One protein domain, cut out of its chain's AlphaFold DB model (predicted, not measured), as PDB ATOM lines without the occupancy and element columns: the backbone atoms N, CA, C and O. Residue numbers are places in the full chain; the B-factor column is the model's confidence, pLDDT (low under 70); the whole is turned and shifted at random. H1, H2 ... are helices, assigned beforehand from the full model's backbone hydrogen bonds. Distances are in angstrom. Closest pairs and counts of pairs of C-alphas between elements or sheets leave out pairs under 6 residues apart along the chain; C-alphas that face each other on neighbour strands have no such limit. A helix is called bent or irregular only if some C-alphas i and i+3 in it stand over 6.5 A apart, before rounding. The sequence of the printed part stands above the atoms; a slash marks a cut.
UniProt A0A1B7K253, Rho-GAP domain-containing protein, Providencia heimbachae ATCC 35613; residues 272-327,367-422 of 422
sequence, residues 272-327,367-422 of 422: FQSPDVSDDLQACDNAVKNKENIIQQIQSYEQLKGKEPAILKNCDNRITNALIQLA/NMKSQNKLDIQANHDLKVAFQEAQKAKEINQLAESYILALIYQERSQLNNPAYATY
ATOM      1  N   PHE A 272      -9.944 -50.796  -4.345       88.12
ATOM      2  CA  PHE A 272     -10.952 -49.848  -3.862       88.12
ATOM      3  C   PHE A 272     -11.067 -49.783  -2.330       88.12
ATOM      4  O   PHE A 272     -11.804 -48.947  -1.814       88.12
ATOM      5  N   GLN A 273     -10.401 -50.681  -1.599       85.75
ATOM      6  CA  GLN A 273     -10.353 -50.663  -0.137       85.75
ATOM      7  C   GLN A 273      -9.093 -49.984   0.401       85.75
ATOM      8  O   GLN A 273      -9.033 -49.716   1.604       85.75
ATOM      9  N   SER A 274      -8.102 -49.729  -0.459       85.81
ATOM     10  CA  SER A 274      -6.835 -49.150  -0.038       85.81
ATOM     11  C   SER A 274      -7.003 -47.660   0.287       85.81
ATOM     12  O   SER A 274      -7.546 -46.912  -0.533       85.81
ATOM     13  N   PRO A 275      -6.513 -47.198   1.453       85.50
ATOM     14  CA  PRO A 275      -6.507 -45.778   1.783       85.50
ATOM     15  C   PRO A 275      -5.645 -44.961   0.807       85.50
ATOM     16  O   PRO A 275      -5.962 -43.802   0.564       85.50
ATOM     17  N   ASP A 276      -4.625 -45.569   0.194       85.00
ATOM     18  CA  ASP A 276      -3.652 -44.879  -0.665       85.00
ATOM     19  C   ASP A 276      -4.269 -44.311  -1.950       85.00
ATOM     20  O   ASP A 276      -3.760 -43.347  -2.506       85.00
ATOM     21  N   VAL A 277      -5.369 -44.904  -2.426       86.81
ATOM     22  CA  VAL A 277      -6.086 -44.465  -3.639       86.81
ATOM     23  C   VAL A 277      -7.437 -43.823  -3.319       86.81
ATOM     24  O   VAL A 277      -8.180 -43.458  -4.229       86.81
ATOM     25  N   SER A 278      -7.785 -43.698  -2.034       88.94
ATOM     26  CA  SER A 278      -9.100 -43.223  -1.592       88.94
ATOM     27  C   SER A 278      -9.374 -41.793  -2.060       88.94
ATOM     28  O   SER A 278     -10.453 -41.513  -2.587       88.94
ATOM     29  N   ASP A 279      -8.398 -40.896  -1.916       93.69
ATOM     30  CA  ASP A 279      -8.544 -39.493  -2.314       93.69
ATOM     31  C   ASP A 279      -8.689 -39.346  -3.835       93.69
ATOM     32  O   ASP A 279      -9.546 -38.593  -4.305       93.69
ATOM     33  N   ASP A 280      -7.933 -40.125  -4.613       94.38
ATOM     34  CA  ASP A 280      -8.014 -40.129  -6.078       94.38
ATOM     35  C   ASP A 280      -9.347 -40.702  -6.576       94.38
ATOM     36  O   ASP A 280      -9.986 -40.145  -7.479       94.38
ATOM     37  N   LEU A 281      -9.828 -41.782  -5.951       95.00
ATOM     38  CA  LEU A 281     -11.155 -42.338  -6.217       95.00
ATOM     39  C   LEU A 281     -12.260 -41.335  -5.866       95.00
ATOM     40  O   LEU A 281     -13.214 -41.181  -6.633       95.00
ATOM     41  N   GLN A 282     -12.122 -40.602  -4.759       96.12
ATOM     42  CA  GLN A 282     -13.082 -39.576  -4.363       96.12
ATOM     43  C   GLN A 282     -13.041 -38.358  -5.298       96.12
ATOM     44  O   GLN A 282     -14.086 -37.785  -5.618       96.12
ATOM     45  N   ALA A 283     -11.863 -37.967  -5.788       96.00
ATOM     46  CA  ALA A 283     -11.719 -36.927  -6.802       96.00
ATOM     47  C   ALA A 283     -12.409 -37.326  -8.117       96.00
ATOM     48  O   ALA A 283     -13.114 -36.508  -8.722       96.00
ATOM     49  N   CYS A 284     -12.268 -38.592  -8.521       97.25
ATOM     50  CA  CYS A 284     -12.965 -39.172  -9.666       97.25
ATOM     51  C   CYS A 284     -14.491 -39.141  -9.475       97.25
ATOM     52  O   CYS A 284     -15.213 -38.611 -10.325       97.25
ATOM     53  N   ASP A 285     -14.984 -39.600  -8.323       97.50
ATOM     54  CA  ASP A 285     -16.405 -39.553  -7.955       97.50
ATOM     55  C   ASP A 285     -16.973 -38.126  -7.976       97.50
ATOM     56  O   ASP A 285     -18.020 -37.865  -8.576       97.50
ATOM     57  N   ASN A 286     -16.243 -37.161  -7.417       97.62
ATOM     58  CA  ASN A 286     -16.633 -35.753  -7.426       97.62
ATOM     59  C   ASN A 286     -16.704 -35.171  -8.849       97.62
ATOM     60  O   ASN A 286     -17.612 -34.392  -9.157       97.62
ATOM     61  N   ALA A 287     -15.764 -35.535  -9.729       97.56
ATOM     62  CA  ALA A 287     -15.766 -35.099 -11.126       97.56
ATOM     63  C   ALA A 287     -16.969 -35.667 -11.899       97.56
ATOM     64  O   ALA A 287     -17.623 -34.937 -12.650       97.56
ATOM     65  N   VAL A 288     -17.303 -36.937 -11.668       97.50
ATOM     66  CA  VAL A 288     -18.467 -37.602 -12.267       97.50
ATOM     67  C   VAL A 288     -19.774 -36.981 -11.787       97.50
ATOM     68  O   VAL A 288     -20.573 -36.544 -12.618       97.50
ATOM     69  N   LYS A 289     -19.965 -36.841 -10.469       96.81
ATOM     70  CA  LYS A 289     -21.151 -36.191  -9.885       96.81
ATOM     71  C   LYS A 289     -21.329 -34.770 -10.407       96.81
ATOM     72  O   LYS A 289     -22.444 -34.347 -10.708       96.81
ATOM     73  N   ASN A 290     -20.233 -34.024 -10.564       96.12
ATOM     74  CA  ASN A 290     -20.288 -32.696 -11.163       96.12
ATOM     75  C   ASN A 290     -20.828 -32.729 -12.599       96.12
ATOM     76  O   ASN A 290     -21.697 -31.920 -12.927       96.12
ATOM     77  N   LYS A 291     -20.350 -33.659 -13.434       95.12
ATOM     78  CA  LYS A 291     -20.827 -33.803 -14.811       95.12
ATOM     79  C   LYS A 291     -22.304 -34.192 -14.866       95.12
ATOM     80  O   LYS A 291     -23.049 -33.577 -15.625       95.12
ATOM     81  N   GLU A 292     -22.739 -35.160 -14.060       94.19
ATOM     82  CA  GLU A 292     -24.150 -35.571 -13.993       94.19
ATOM     83  C   GLU A 292     -25.061 -34.398 -13.599       94.19
ATOM     84  O   GLU A 292     -26.061 -34.135 -14.271       94.19
ATOM     85  N   ASN A 293     -24.675 -33.634 -12.573       94.19
ATOM     86  CA  ASN A 293     -25.417 -32.450 -12.139       94.19
ATOM     87  C   ASN A 293     -25.499 -31.391 -13.247       94.19
ATOM     88  O   ASN A 293     -26.550 -30.795 -13.466       94.19
ATOM     89  N   ILE A 294     -24.404 -31.165 -13.973       92.38
ATOM     90  CA  ILE A 294     -24.369 -30.212 -15.087       92.38
ATOM     91  C   ILE A 294     -25.265 -30.668 -16.244       92.38
ATOM     92  O   ILE A 294     -25.976 -29.839 -16.808       92.38
ATOM     93  N   ILE A 295     -25.286 -31.963 -16.575       90.06
ATOM     94  CA  ILE A 295     -26.197 -32.512 -17.591       90.06
ATOM     95  C   ILE A 295     -27.656 -32.222 -17.206       90.06
ATOM     96  O   ILE A 295     -28.417 -31.707 -18.026       90.06
ATOM     97  N   GLN A 296     -28.035 -32.462 -15.946       89.81
ATOM     98  CA  GLN A 296     -29.386 -32.165 -15.450       89.81
ATOM     99  C   GLN A 296     -29.709 -30.662 -15.492       89.81
ATOM    100  O   GLN A 296     -30.815 -30.264 -15.867       89.81
ATOM    101  N   GLN A 297     -28.742 -29.806 -15.151       90.81
ATOM    102  CA  GLN A 297     -28.904 -28.352 -15.230       90.81
ATOM    103  C   GLN A 297     -29.101 -27.880 -16.674       90.81
ATOM    104  O   GLN A 297     -29.998 -27.083 -16.932       90.81
ATOM    105  N   ILE A 298     -28.316 -28.385 -17.629       88.50
ATOM    106  CA  ILE A 298     -28.455 -28.042 -19.053       88.50
ATOM    107  C   ILE A 298     -29.848 -28.418 -19.572       88.50
ATOM    108  O   ILE A 298     -30.454 -27.645 -20.311       88.50
ATOM    109  N   GLN A 299     -30.384 -29.562 -19.141       85.88
ATOM    110  CA  GLN A 299     -31.741 -29.989 -19.491       85.88
ATOM    111  C   GLN A 299     -32.825 -29.085 -18.883       85.88
ATOM    112  O   GLN A 299     -33.862 -28.868 -19.509       85.88
ATOM    113  N   SER A 300     -32.581 -28.540 -17.689       88.75
ATOM    114  CA  SER A 300     -33.565 -27.755 -16.929       88.75
ATOM    115  C   SER A 300     -33.560 -26.257 -17.265       88.75
ATOM    116  O   SER A 300     -34.581 -25.592 -17.108       88.75
ATOM    117  N   TYR A 301     -32.431 -25.706 -17.726       87.38
ATOM    118  CA  TYR A 301     -32.257 -24.265 -17.937       87.38
ATOM    119  C   TYR A 301     -32.110 -23.901 -19.417       87.38
ATOM    120  O   TYR A 301     -31.060 -24.090 -20.030       87.38
ATOM    121  N   GLU A 302     -33.133 -23.252 -19.973       82.50
ATOM    122  CA  GLU A 302     -33.168 -22.843 -21.384       82.50
ATOM    123  C   GLU A 302     -32.008 -21.917 -21.788       82.50
ATOM    124  O   GLU A 302     -31.444 -22.064 -22.867       82.50
ATOM    125  N   GLN A 303     -31.566 -21.042 -20.884       84.81
ATOM    126  CA  GLN A 303     -30.409 -20.149 -21.064       84.81
ATOM    127  C   GLN A 303     -29.060 -20.865 -21.277       84.81
ATOM    128  O   GLN A 303     -28.078 -20.232 -21.675       84.81
ATOM    129  N   LEU A 304     -28.988 -22.169 -20.986       80.94
ATOM    130  CA  LEU A 304     -27.806 -23.002 -21.214       80.94
ATOM    131  C   LEU A 304     -27.862 -23.748 -22.557       80.94
ATOM    132  O   LEU A 304     -26.830 -24.261 -23.004       80.94
ATOM    133  N   LYS A 305     -29.020 -23.763 -23.241       74.75
ATOM    134  CA  LYS A 305     -29.150 -24.348 -24.582       74.75
ATOM    135  C   LYS A 305     -28.197 -23.630 -25.541       74.75
ATOM    136  O   LYS A 305     -28.173 -22.406 -25.627       74.75
ATOM    137  N   GLY A 306     -27.362 -24.402 -26.234       76.50
ATOM    138  CA  GLY A 306     -26.330 -23.895 -27.149       76.50
ATOM    139  C   GLY A 306     -24.951 -23.644 -26.521       76.50
ATOM    140  O   GLY A 306     -23.971 -23.579 -27.256       76.50
ATOM    141  N   LYS A 307     -24.828 -23.578 -25.184       84.88
ATOM    142  CA  LYS A 307     -23.523 -23.544 -24.478       84.88
ATOM    143  C   LYS A 307     -23.058 -24.923 -24.001       84.88
ATOM    144  O   LYS A 307     -21.921 -25.071 -23.554       84.88
ATOM    145  N   GLU A 308     -23.929 -25.920 -24.124       85.31
ATOM    146  CA  GLU A 308     -23.712 -27.306 -23.711       85.31
ATOM    147  C   GLU A 308     -22.347 -27.879 -24.135       85.31
ATOM    148  O   GLU A 308     -21.638 -28.362 -23.250       85.31
ATOM    149  N   PRO A 309     -21.888 -27.765 -25.401       85.62
ATOM    150  CA  PRO A 309     -20.633 -28.401 -25.806       85.62
ATOM    151  C   PRO A 309     -19.414 -27.899 -25.023       85.62
ATOM    152  O   PRO A 309     -18.564 -28.688 -24.613       85.62
ATOM    153  N   ALA A 310     -19.331 -26.588 -24.777       87.56
ATOM    154  CA  ALA A 310     -18.213 -25.993 -24.046       87.56
ATOM    155  C   ALA A 310     -18.245 -26.361 -22.554       87.56
ATOM    156  O   ALA A 310     -17.204 -26.658 -21.964       87.56
ATOM    157  N   ILE A 311     -19.440 -26.376 -21.952       88.94
ATOM    158  CA  ILE A 311     -19.633 -26.728 -20.541       88.94
ATOM    159  C   ILE A 311     -19.295 -28.209 -20.312       88.94
ATOM    160  O   ILE A 311     -18.530 -28.536 -19.399       88.94
ATOM    161  N   LEU A 312     -19.807 -29.105 -21.161       91.38
ATOM    162  CA  LEU A 312     -19.534 -30.539 -21.060       91.38
ATOM    163  C   LEU A 312     -18.059 -30.861 -21.314       91.38
ATOM    164  O   LEU A 312     -17.500 -31.683 -20.595       91.38
ATOM    165  N   LYS A 313     -17.388 -30.144 -22.227       91.62
ATOM    166  CA  LYS A 313     -15.939 -30.291 -22.445       91.62
ATOM    167  C   LYS A 313     -15.116 -29.968 -21.192       91.62
ATOM    168  O   LYS A 313     -14.126 -30.640 -20.921       91.62
ATOM    169  N   ASN A 314     -15.512 -28.967 -20.402       93.06
ATOM    170  CA  ASN A 314     -14.848 -28.688 -19.122       93.06
ATOM    171  C   ASN A 314     -15.037 -29.860 -18.138       93.06
ATOM    172  O   ASN A 314     -14.078 -30.311 -17.513       93.06
ATOM    173  N   CYS A 315     -16.245 -30.422 -18.069       94.88
ATOM    174  CA  CYS A 315     -16.513 -31.611 -17.258       94.88
ATOM    175  C   CYS A 315     -15.660 -32.813 -17.700       94.88
ATOM    176  O   CYS A 315     -15.095 -33.507 -16.857       94.88
ATOM    177  N   ASP A 316     -15.514 -33.022 -19.010       94.31
ATOM    178  CA  ASP A 316     -14.673 -34.081 -19.583       94.31
ATOM    179  C   ASP A 316     -13.198 -33.912 -19.207       94.31
ATOM    180  O   ASP A 316     -12.531 -34.888 -18.856       94.31
ATOM    181  N   ASN A 317     -12.691 -32.677 -19.212       94.44
ATOM    182  CA  ASN A 317     -11.330 -32.380 -18.770       94.44
ATOM    183  C   ASN A 317     -11.144 -32.686 -17.278       94.44
ATOM    184  O   ASN A 317     -10.129 -33.259 -16.894       94.44
ATOM    185  N   ARG A 318     -12.128 -32.355 -16.431       95.81
ATOM    186  CA  ARG A 318     -12.081 -32.680 -14.995       95.81
ATOM    187  C   ARG A 318     -12.046 -34.186 -14.751       95.81
ATOM    188  O   ARG A 318     -11.251 -34.637 -13.936       95.81
ATOM    189  N   ILE A 319     -12.869 -34.945 -15.476       97.06
ATOM    190  CA  ILE A 319     -12.851 -36.413 -15.432       97.06
ATOM    191  C   ILE A 319     -11.486 -36.940 -15.879       97.06
ATOM    192  O   ILE A 319     -10.894 -37.762 -15.189       97.06
ATOM    193  N   THR A 320     -10.955 -36.430 -16.991       95.50
ATOM    194  CA  THR A 320      -9.644 -36.842 -17.514       95.50
ATOM    195  C   THR A 320      -8.534 -36.595 -16.492       95.50
ATOM    196  O   THR A 320      -7.733 -37.488 -16.233       95.50
ATOM    197  N   ASN A 321      -8.521 -35.423 -15.855       95.56
ATOM    198  CA  ASN A 321      -7.531 -35.079 -14.835       95.56
ATOM    199  C   ASN A 321      -7.616 -35.981 -13.596       95.56
ATOM    200  O   ASN A 321      -6.577 -36.326 -13.040       95.56
ATOM    201  N   ALA A 322      -8.824 -36.371 -13.177       96.25
ATOM    202  CA  ALA A 322      -9.006 -37.296 -12.062       96.25
ATOM    203  C   ALA A 322      -8.553 -38.722 -12.422       96.25
ATOM    204  O   ALA A 322      -7.873 -39.371 -11.636       96.25
ATOM    205  N   LEU A 323      -8.864 -39.192 -13.635       95.75
ATOM    206  CA  LEU A 323      -8.458 -40.519 -14.104       95.75
ATOM    207  C   LEU A 323      -6.937 -40.668 -14.257       95.75
ATOM    208  O   LEU A 323      -6.437 -41.770 -14.073       95.75
ATOM    209  N   ILE A 324      -6.204 -39.594 -14.574       94.44
ATOM    210  CA  ILE A 324      -4.733 -39.626 -14.709       94.44
ATOM    211  C   ILE A 324      -4.031 -39.975 -13.386       94.44
ATOM    212  O   ILE A 324      -2.937 -40.531 -13.427       94.44
ATOM    213  N   GLN A 325      -4.644 -39.672 -12.237       92.44
ATOM    214  CA  GLN A 325      -4.076 -40.021 -10.926       92.44
ATOM    215  C   GLN A 325      -4.236 -41.514 -10.602       92.44
ATOM    216  O   GLN A 325      -3.472 -42.072  -9.823       92.44
ATOM    217  N   LEU A 326      -5.207 -42.182 -11.230       92.94
ATOM    218  CA  LEU A 326      -5.479 -43.597 -11.012       92.94
ATOM    219  C   LEU A 326      -4.618 -44.480 -11.922       92.94
ATOM    220  O   LEU A 326      -4.211 -44.099 -13.022       92.94
ATOM    221  N   ALA A 327      -4.391 -45.720 -11.483       90.00
ATOM    222  CA  ALA A 327      -3.730 -46.720 -12.309       90.00
ATOM    223  C   ALA A 327      -4.492 -46.924 -13.630       90.00
ATOM    224  O   ALA A 327      -5.719 -47.041 -13.653       90.00
ATOM    225  N   ASN A 367     -13.245 -56.520  -5.859       64.69
ATOM    226  CA  ASN A 367     -12.886 -57.834  -5.346       64.69
ATOM    227  C   ASN A 367     -13.180 -57.887  -3.838       64.69
ATOM    228  O   ASN A 367     -12.276 -57.892  -3.005       64.69
ATOM    229  N   MET A 368     -14.463 -57.862  -3.459       55.97
ATOM    230  CA  MET A 368     -14.841 -58.083  -2.066       55.97
ATOM    231  C   MET A 368     -14.513 -59.529  -1.710       55.97
ATOM    232  O   MET A 368     -15.297 -60.439  -1.973       55.97
ATOM    233  N   LYS A 369     -13.370 -59.749  -1.054       48.12
ATOM    234  CA  LYS A 369     -13.015 -61.038  -0.435       48.12
ATOM    235  C   LYS A 369     -14.035 -61.499   0.634       48.12
ATOM    236  O   LYS A 369     -13.829 -62.537   1.251       48.12
ATOM    237  N   SER A 370     -15.124 -60.761   0.868       40.53
ATOM    238  CA  SER A 370     -15.950 -60.834   2.075       40.53
ATOM    239  C   SER A 370     -17.470 -60.833   1.851       40.53
ATOM    240  O   SER A 370     -18.197 -60.439   2.753       40.53
ATOM    241  N   GLN A 371     -17.999 -61.298   0.711       42.88
ATOM    242  CA  GLN A 371     -19.440 -61.633   0.645       42.88
ATOM    243  C   GLN A 371     -19.755 -63.090   1.031       42.88
ATOM    244  O   GLN A 371     -20.888 -63.385   1.386       42.88
ATOM    245  N   ASN A 372     -18.749 -63.970   1.093       39.62
ATOM    246  CA  ASN A 372     -18.910 -65.368   1.532       39.62
ATOM    247  C   ASN A 372     -18.594 -65.590   3.027       39.62
ATOM    248  O   ASN A 372     -18.319 -66.710   3.438       39.62
ATOM    249  N   LYS A 373     -18.598 -64.533   3.848       40.25
ATOM    250  CA  LYS A 373     -18.489 -64.639   5.317       40.25
ATOM    251  C   LYS A 373     -19.671 -63.999   6.050       40.25
ATOM    252  O   LYS A 373     -19.568 -63.650   7.217       40.25
ATOM    253  N   LEU A 374     -20.809 -63.895   5.364       43.56
ATOM    254  CA  LEU A 374     -22.119 -63.722   5.997       43.56
ATOM    255  C   LEU A 374     -22.763 -65.076   6.346       43.56
ATOM    256  O   LEU A 374     -23.946 -65.135   6.663       43.56
ATOM    257  N   ASP A 375     -21.975 -66.155   6.350       39.88
ATOM    258  CA  ASP A 375     -22.337 -67.386   7.041       39.88
ATOM    259  C   ASP A 375     -22.068 -67.198   8.536       39.88
ATOM    260  O   ASP A 375     -20.965 -67.405   9.034       39.88
ATOM    261  N   ILE A 376     -23.106 -66.722   9.222       46.75
ATOM    262  CA  ILE A 376     -23.558 -67.234  10.520       46.75
ATOM    263  C   ILE A 376     -22.404 -67.637  11.456       46.75
ATOM    264  O   ILE A 376     -22.220 -68.800  11.801       46.75
ATOM    265  N   GLN A 377     -21.673 -66.642  11.952       46.28
ATOM    266  CA  GLN A 377     -21.194 -66.704  13.327       46.28
ATOM    267  C   GLN A 377     -22.062 -65.729  14.115       46.28
ATOM    268  O   GLN A 377     -21.825 -64.524  14.176       46.28
ATOM    269  N   ALA A 378     -23.184 -66.281  14.579       49.25
ATOM    270  CA  ALA A 378     -24.178 -65.600  15.386       49.25
ATOM    271  C   ALA A 378     -23.494 -64.849  16.543       49.25
ATOM    272  O   ALA A 378     -22.663 -65.426  17.242       49.25
ATOM    273  N   ASN A 379     -23.879 -63.581  16.723       45.59
ATOM    274  CA  ASN A 379     -23.423 -62.614  17.736       45.59
ATOM    275  C   ASN A 379     -22.211 -61.720  17.418       45.59
ATOM    276  O   ASN A 379     -21.629 -61.161  18.346       45.59
ATOM    277  N   HIS A 380     -21.871 -61.463  16.151       55.56
ATOM    278  CA  HIS A 380     -21.140 -60.225  15.847       55.56
ATOM    279  C   HIS A 380     -22.128 -59.044  15.804       55.56
ATOM    280  O   HIS A 380     -23.099 -59.077  15.053       55.56
ATOM    281  N   ASP A 381     -21.895 -58.042  16.658       71.50
ATOM    282  CA  ASP A 381     -22.695 -56.823  16.849       71.50
ATOM    283  C   ASP A 381     -23.379 -56.322  15.562       71.50
ATOM    284  O   ASP A 381     -22.708 -56.007  14.578       71.50
ATOM    285  N   LEU A 382     -24.707 -56.139  15.588       73.50
ATOM    286  CA  LEU A 382     -25.492 -55.533  14.493       73.50
ATOM    287  C   LEU A 382     -24.874 -54.220  13.977       73.50
ATOM    288  O   LEU A 382     -24.984 -53.886  12.798       73.50
ATOM    289  N   LYS A 383     -24.185 -53.490  14.861       78.06
ATOM    290  CA  LYS A 383     -23.439 -52.273  14.542       78.06
ATOM    291  C   LYS A 383     -22.260 -52.525  13.596       78.06
ATOM    292  O   LYS A 383     -22.053 -51.730  12.684       78.06
ATOM    293  N   VAL A 384     -21.520 -53.619  13.783       78.06
ATOM    294  CA  VAL A 384     -20.404 -54.020  12.910       78.06
ATOM    295  C   VAL A 384     -20.940 -54.418  11.536       78.06
ATOM    296  O   VAL A 384     -20.480 -53.884  10.532       78.06
ATOM    297  N   ALA A 385     -21.989 -55.245  11.486       77.75
ATOM    298  CA  ALA A 385     -22.621 -55.641  10.224       77.75
ATOM    299  C   ALA A 385     -23.167 -54.435   9.434       77.75
ATOM    300  O   ALA A 385     -23.010 -54.353   8.215       77.75
ATOM    301  N   PHE A 386     -23.771 -53.460  10.124       79.81
ATOM    302  CA  PHE A 386     -24.235 -52.219   9.502       79.81
ATOM    303  C   PHE A 386     -23.077 -51.378   8.940       79.81
ATOM    304  O   PHE A 386     -23.159 -50.898   7.810       79.81
ATOM    305  N   GLN A 387     -21.986 -51.225   9.697       83.44
ATOM    306  CA  GLN A 387     -20.800 -50.485   9.255       83.44
ATOM    307  C   GLN A 387     -20.118 -51.147   8.051       83.44
ATOM    308  O   GLN A 387     -19.733 -50.458   7.106       83.44
ATOM    309  N   GLU A 388     -20.014 -52.476   8.038       82.19
ATOM    310  CA  GLU A 388     -19.476 -53.229   6.902       82.19
ATOM    311  C   GLU A 388     -20.351 -53.085   5.653       82.19
ATOM    312  O   GLU A 388     -19.832 -52.846   4.560       82.19
ATOM    313  N   ALA A 389     -21.677 -53.150   5.807       82.31
ATOM    314  CA  ALA A 389     -22.614 -52.930   4.709       82.31
ATOM    315  C   ALA A 389     -22.523 -51.499   4.150       82.31
ATOM    316  O   ALA A 389     -22.561 -51.302   2.931       82.31
ATOM    317  N   GLN A 390     -22.360 -50.499   5.019       86.12
ATOM    318  CA  GLN A 390     -22.179 -49.110   4.607       86.12
ATOM    319  C   GLN A 390     -20.866 -48.921   3.837       86.12
ATOM    320  O   GLN A 390     -20.883 -48.386   2.727       86.12
ATOM    321  N   LYS A 391     -19.755 -49.450   4.359       85.69
ATOM    322  CA  LYS A 391     -18.455 -49.412   3.678       85.69
ATOM    323  C   LYS A 391     -18.512 -50.121   2.323       85.69
ATOM    324  O   LYS A 391     -17.970 -49.629   1.337       85.69
ATOM    325  N   ALA A 392     -19.212 -51.252   2.239       85.19
ATOM    326  CA  ALA A 392     -19.391 -51.971   0.983       85.19
ATOM    327  C   ALA A 392     -20.171 -51.168  -0.061       85.19
ATOM    328  O   ALA A 392     -19.813 -51.165  -1.241       85.19
ATOM    329  N   LYS A 393     -21.209 -50.451   0.376       88.81
ATOM    330  CA  LYS A 393     -21.976 -49.549  -0.480       88.81
ATOM    331  C   LYS A 393     -21.115 -48.395  -0.998       88.81
ATOM    332  O   LYS A 393     -21.185 -48.096  -2.186       88.81
ATOM    333  N   GLU A 394     -20.304 -47.784  -0.138       90.44
ATOM    334  CA  GLU A 394     -19.384 -46.698  -0.506       90.44
ATOM    335  C   GLU A 394     -18.339 -47.173  -1.525       90.44
ATOM    336  O   GLU A 394     -18.188 -46.564  -2.582       90.44
ATOM    337  N   ILE A 395     -17.707 -48.322  -1.279       91.44
ATOM    338  CA  ILE A 395     -16.756 -48.940  -2.214       91.44
ATOM    339  C   ILE A 395     -17.406 -49.200  -3.578       91.44
ATOM    340  O   ILE A 395     -16.833 -48.879  -4.620       91.44
ATOM    341  N   ASN A 396     -18.611 -49.775  -3.592       91.56
ATOM    342  CA  ASN A 396     -19.312 -50.050  -4.843       91.56
ATOM    343  C   ASN A 396     -19.709 -48.758  -5.575       91.56
ATOM    344  O   ASN A 396     -19.695 -48.727  -6.802       91.56
ATOM    345  N   GLN A 397     -20.015 -47.686  -4.841       94.44
ATOM    346  CA  GLN A 397     -20.273 -46.371  -5.422       94.44
ATOM    347  C   GLN A 397     -19.011 -45.770  -6.058       94.44
ATOM    348  O   GLN A 397     -19.087 -45.263  -7.173       94.44
ATOM    349  N   LEU A 398     -17.849 -45.875  -5.407       95.19
ATOM    350  CA  LEU A 398     -16.576 -45.434  -5.988       95.19
ATOM    351  C   LEU A 398     -16.226 -46.233  -7.252       95.19
ATOM    352  O   LEU A 398     -15.798 -45.658  -8.252       95.19
ATOM    353  N   ALA A 399     -16.467 -47.546  -7.243       94.88
ATOM    354  CA  ALA A 399     -16.304 -48.397  -8.419       94.88
ATOM    355  C   ALA A 399     -17.261 -48.020  -9.560       94.88
ATOM    356  O   ALA A 399     -16.839 -47.956 -10.716       94.88
ATOM    357  N   GLU A 400     -18.528 -47.724  -9.253       96.19
ATOM    358  CA  GLU A 400     -19.491 -47.217 -10.234       96.19
ATOM    359  C   GLU A 400     -19.002 -45.907 -10.850       96.19
ATOM    360  O   GLU A 400     -18.929 -45.810 -12.076       96.19
ATOM    361  N   SER A 401     -18.594 -44.941 -10.027       97.12
ATOM    362  CA  SER A 401     -18.075 -43.656 -10.494       97.12
ATOM    363  C   SER A 401     -16.816 -43.811 -11.345       97.12
ATOM    364  O   SER A 401     -16.704 -43.166 -12.386       97.12
ATOM    365  N   TYR A 402     -15.901 -44.711 -10.984       97.19
ATOM    366  CA  TYR A 402     -14.717 -44.992 -11.793       97.19
ATOM    367  C   TYR A 402     -15.070 -45.545 -13.183       97.19
ATOM    368  O   TYR A 402     -14.582 -45.045 -14.197       97.19
ATOM    369  N   ILE A 403     -15.967 -46.533 -13.266       97.25
ATOM    370  CA  ILE A 403     -16.412 -47.063 -14.563       97.25
ATOM    371  C   ILE A 403     -17.161 -45.985 -15.354       97.25
ATOM    372  O   ILE A 403     -16.936 -45.829 -16.553       97.25
ATOM    373  N   LEU A 404     -18.026 -45.217 -14.692       97.56
ATOM    374  CA  LEU A 404     -18.792 -44.130 -15.292       97.56
ATOM    375  C   LEU A 404     -17.868 -43.054 -15.893       97.56
ATOM    376  O   LEU A 404     -18.080 -42.630 -17.032       97.56
ATOM    377  N   ALA A 405     -16.800 -42.682 -15.182       97.81
ATOM    378  CA  ALA A 405     -15.747 -41.791 -15.661       97.81
ATOM    379  C   ALA A 405     -15.074 -42.321 -16.936       97.81
ATOM    380  O   ALA A 405     -14.964 -41.586 -17.921       97.81
ATOM    381  N   LEU A 406     -14.686 -43.601 -16.951       97.62
ATOM    382  CA  LEU A 406     -14.075 -44.235 -18.123       97.62
ATOM    383  C   LEU A 406     -15.027 -44.256 -19.326       97.62
ATOM    384  O   LEU A 406     -14.628 -43.911 -20.436       97.62
ATOM    385  N   ILE A 407     -16.308 -44.590 -19.129       97.56
ATOM    386  CA  ILE A 407     -17.282 -44.575 -20.232       97.56
ATOM    387  C   ILE A 407     -17.485 -43.141 -20.752       97.56
ATOM    388  O   ILE A 407     -17.600 -42.932 -21.961       97.56
ATOM    389  N   TYR A 408     -17.504 -42.133 -19.875       95.94
ATOM    390  CA  TYR A 408     -17.570 -40.735 -20.306       95.94
ATOM    391  C   TYR A 408     -16.346 -40.303 -21.114       95.94
ATOM    392  O   TYR A 408     -16.520 -39.599 -22.113       95.94
ATOM    393  N   GLN A 409     -15.147 -40.731 -20.717       95.38
ATOM    394  CA  GLN A 409     -13.916 -40.477 -21.463       95.38
ATOM    395  C   GLN A 409     -13.971 -41.109 -22.863       95.38
ATOM    396  O   GLN A 409     -13.625 -40.461 -23.846       95.38
ATOM    397  N   GLU A 410     -14.472 -42.336 -22.984       94.69
ATOM    398  CA  GLU A 410     -14.639 -42.998 -24.285       94.69
ATOM    399  C   GLU A 410     -15.702 -42.303 -25.156       94.69
ATOM    400  O   GLU A 410     -15.507 -42.088 -26.354       94.69
ATOM    401  N   ARG A 411     -16.822 -41.864 -24.565       90.06
ATOM    402  CA  ARG A 411     -17.859 -41.118 -25.302       90.06
ATOM    403  C   ARG A 411     -17.359 -39.779 -25.836       90.06
ATOM    404  O   ARG A 411     -17.745 -39.398 -26.941       90.06
ATOM    405  N   SER A 412     -16.536 -39.055 -25.078       87.69
ATOM    406  CA  SER A 412     -15.996 -37.773 -25.546       87.69
ATOM    407  C   SER A 412     -15.062 -37.965 -26.746       87.69
ATOM    408  O   SER A 412     -15.105 -37.170 -27.686       87.69
ATOM    409  N   GLN A 413     -14.303 -39.066 -26.780       84.12
ATOM    410  CA  GLN A 413     -13.460 -39.441 -27.920       84.12
ATOM    411  C   GLN A 413     -14.280 -39.835 -29.156       84.12
ATOM    412  O   GLN A 413     -13.950 -39.411 -30.263       84.12
ATOM    413  N   LEU A 414     -15.379 -40.581 -28.986       79.12
ATOM    414  CA  LEU A 414     -16.279 -40.947 -30.092       79.12
ATOM    415  C   LEU A 414     -16.909 -39.725 -30.775       79.12
ATOM    416  O   LEU A 414     -17.121 -39.740 -31.988       79.12
ATOM    417  N   ASN A 415     -17.180 -38.670 -30.006       68.62
ATOM    418  CA  ASN A 415     -17.786 -37.432 -30.491       68.62
ATOM    419  C   ASN A 415     -16.769 -36.433 -31.070       68.62
ATOM    420  O   ASN A 415     -17.169 -35.395 -31.598       68.62
ATOM    421  N   ASN A 416     -15.466 -36.709 -30.970       60.31
ATOM    422  CA  ASN A 416     -14.437 -35.811 -31.472       60.31
ATOM    423  C   ASN A 416     -14.174 -36.073 -32.974       60.31
ATOM    424  O   ASN A 416     -13.693 -37.153 -33.332       60.31
ATOM    425  N   PRO A 417     -14.422 -35.094 -33.869       46.81
ATOM    426  CA  PRO A 417     -14.212 -35.258 -35.309       46.81
ATOM    427  C   PRO A 417     -12.748 -35.526 -35.688       46.81
ATOM    428  O   PRO A 417     -12.501 -36.123 -36.730       46.81
ATOM    429  N   ALA A 418     -11.772 -35.178 -34.840       36.25
ATOM    430  CA  ALA A 418     -10.358 -35.497 -35.072       36.25
ATOM    431  C   ALA A 418     -10.056 -37.010 -35.032       36.25
ATOM    432  O   ALA A 418      -9.054 -37.458 -35.578       36.25
ATOM    433  N   TYR A 419     -10.943 -37.814 -34.437       38.78
ATOM    434  CA  TYR A 419     -10.877 -39.279 -34.460       38.78
ATOM    435  C   TYR A 419     -11.725 -39.886 -35.596       38.78
ATOM    436  O   TYR A 419     -12.015 -41.085 -35.597       38.78
ATOM    437  N   ALA A 420     -12.176 -39.083 -36.568       34.75
ATOM    438  CA  ALA A 420     -12.848 -39.560 -37.781       34.75
ATOM    439  C   ALA A 420     -11.884 -40.100 -38.854       34.75
ATOM    440  O   ALA A 420     -12.351 -40.684 -39.826       34.75
ATOM    441  N   THR A 421     -10.571 -39.950 -38.661       28.66
ATOM    442  CA  THR A 421      -9.538 -40.221 -39.675       28.66
ATOM    443  C   THR A 421      -8.574 -41.367 -39.343       28.66
ATOM    444  O   THR A 421      -7.507 -41.431 -39.946       28.66
ATOM    445  N   TYR A 422      -8.927 -42.284 -38.433       31.52
ATOM    446  CA  TYR A 422      -8.137 -43.498 -38.159       31.52
ATOM    447  C   TYR A 422      -8.891 -44.783 -38.510       31.52
ATOM    448  O   TYR A 422     -10.059 -44.931 -38.073       31.52
TER     449      TYR A 422
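AT A GLANCE: This is residues 272 to 327 and 367 to 422 of the 422 residues of the protein "Rho-GAP domain-containing protein" of Providencia heimbachae ATCC 35613 (UniProt A0A1B7K253). What shape do these atoms make? A helical hairpin, H1 and H2, crosses one long single helix, H3, steeply, packing on it with part of each arm, while H3 runs on well beyond the hairpin toward residue 382. What sticks out? The hairpin's turn at residues 300 to 305 sticks out, as do residues 375 to 384 where H3 begins and residues 414 to 422, which include the tiny H4. What is the make-up and size? The 112 printed residues have four named helices in the order H1, H2, H3, H4 and no named strand, the class being all helix; the whole is loose, with a radius of gyration of the C-alphas of 18.9 A, and elongated, spanning 59 by 36 by 21 A.

IN THESE COORDINATES: Where are the first two helices? H1, residues 275 to 300, starts at C-alpha 275 (-6.507, -45.778, 1.783) and is 37.5 A long; it is irregular, with C-alphas 276 and 279 7.5 A apart. H2, residues 308 to 325, is 26.7 A long. Where are the other two? H3, residues 382 to 414, is 47.8 A long, from C-alpha 382 (-25.492, -55.533, 14.493) to C-alpha 414 (-16.279, -40.947, -30.092). H4 holds residues 417 to 420.

HOW THE PARTS SIT: How do H1 and H2 stand? They form a helical hairpin and touch at a shallow tilt of 7 degrees, opposite ways; their closest C-alphas, of Cys 284 and Ala 322, are 5.0 A apart. How does H3 meet them? Residues 281 to 288 of H1 touch H3 at residues 398 to 405, at a steep tilt of 62 degrees, the same way, the closest C-alphas being those of Asp 285 and Ser 401, 5.1 A. Residues 316 to 323 of H2 touch H3 at residues 405 to 412, at a steep tilt of 59 degrees, opposite ways, the closest C-alphas being those of Ile 319 and Ala 405, 6.1 A. The helix packing is mostly crossed, but only just: 1 of these 3 pairs is at a shallow tilt. Where is H4? It is close to H3 but not clearly touching, the closest C-alphas, of Gln 413 and Tyr 419, being 7.0 A apart; it is apart from H1 and H2. What do the backbones show? In H3 every O i to N i+4 pair is within hydrogen-bond range, in H1 20 of 22 and in H2 13 of 14; H4 is too short for such a pair.

THE WHOLE: How far does it reach? The two C-alphas farthest apart, of Asn 379 and Thr 421, are 63.2 A apart. Where is the cut? Residues 328 to 366 are not printed, and C-alphas 327 and 367 are 16.0 A apart across it; the link from H1 to H2 is short and that from H3 to H4 is tight. Where is confidence low? The mean pLDDT of the printed part is 81.4, with residues 367 to 380 and 415 to 422 under 70.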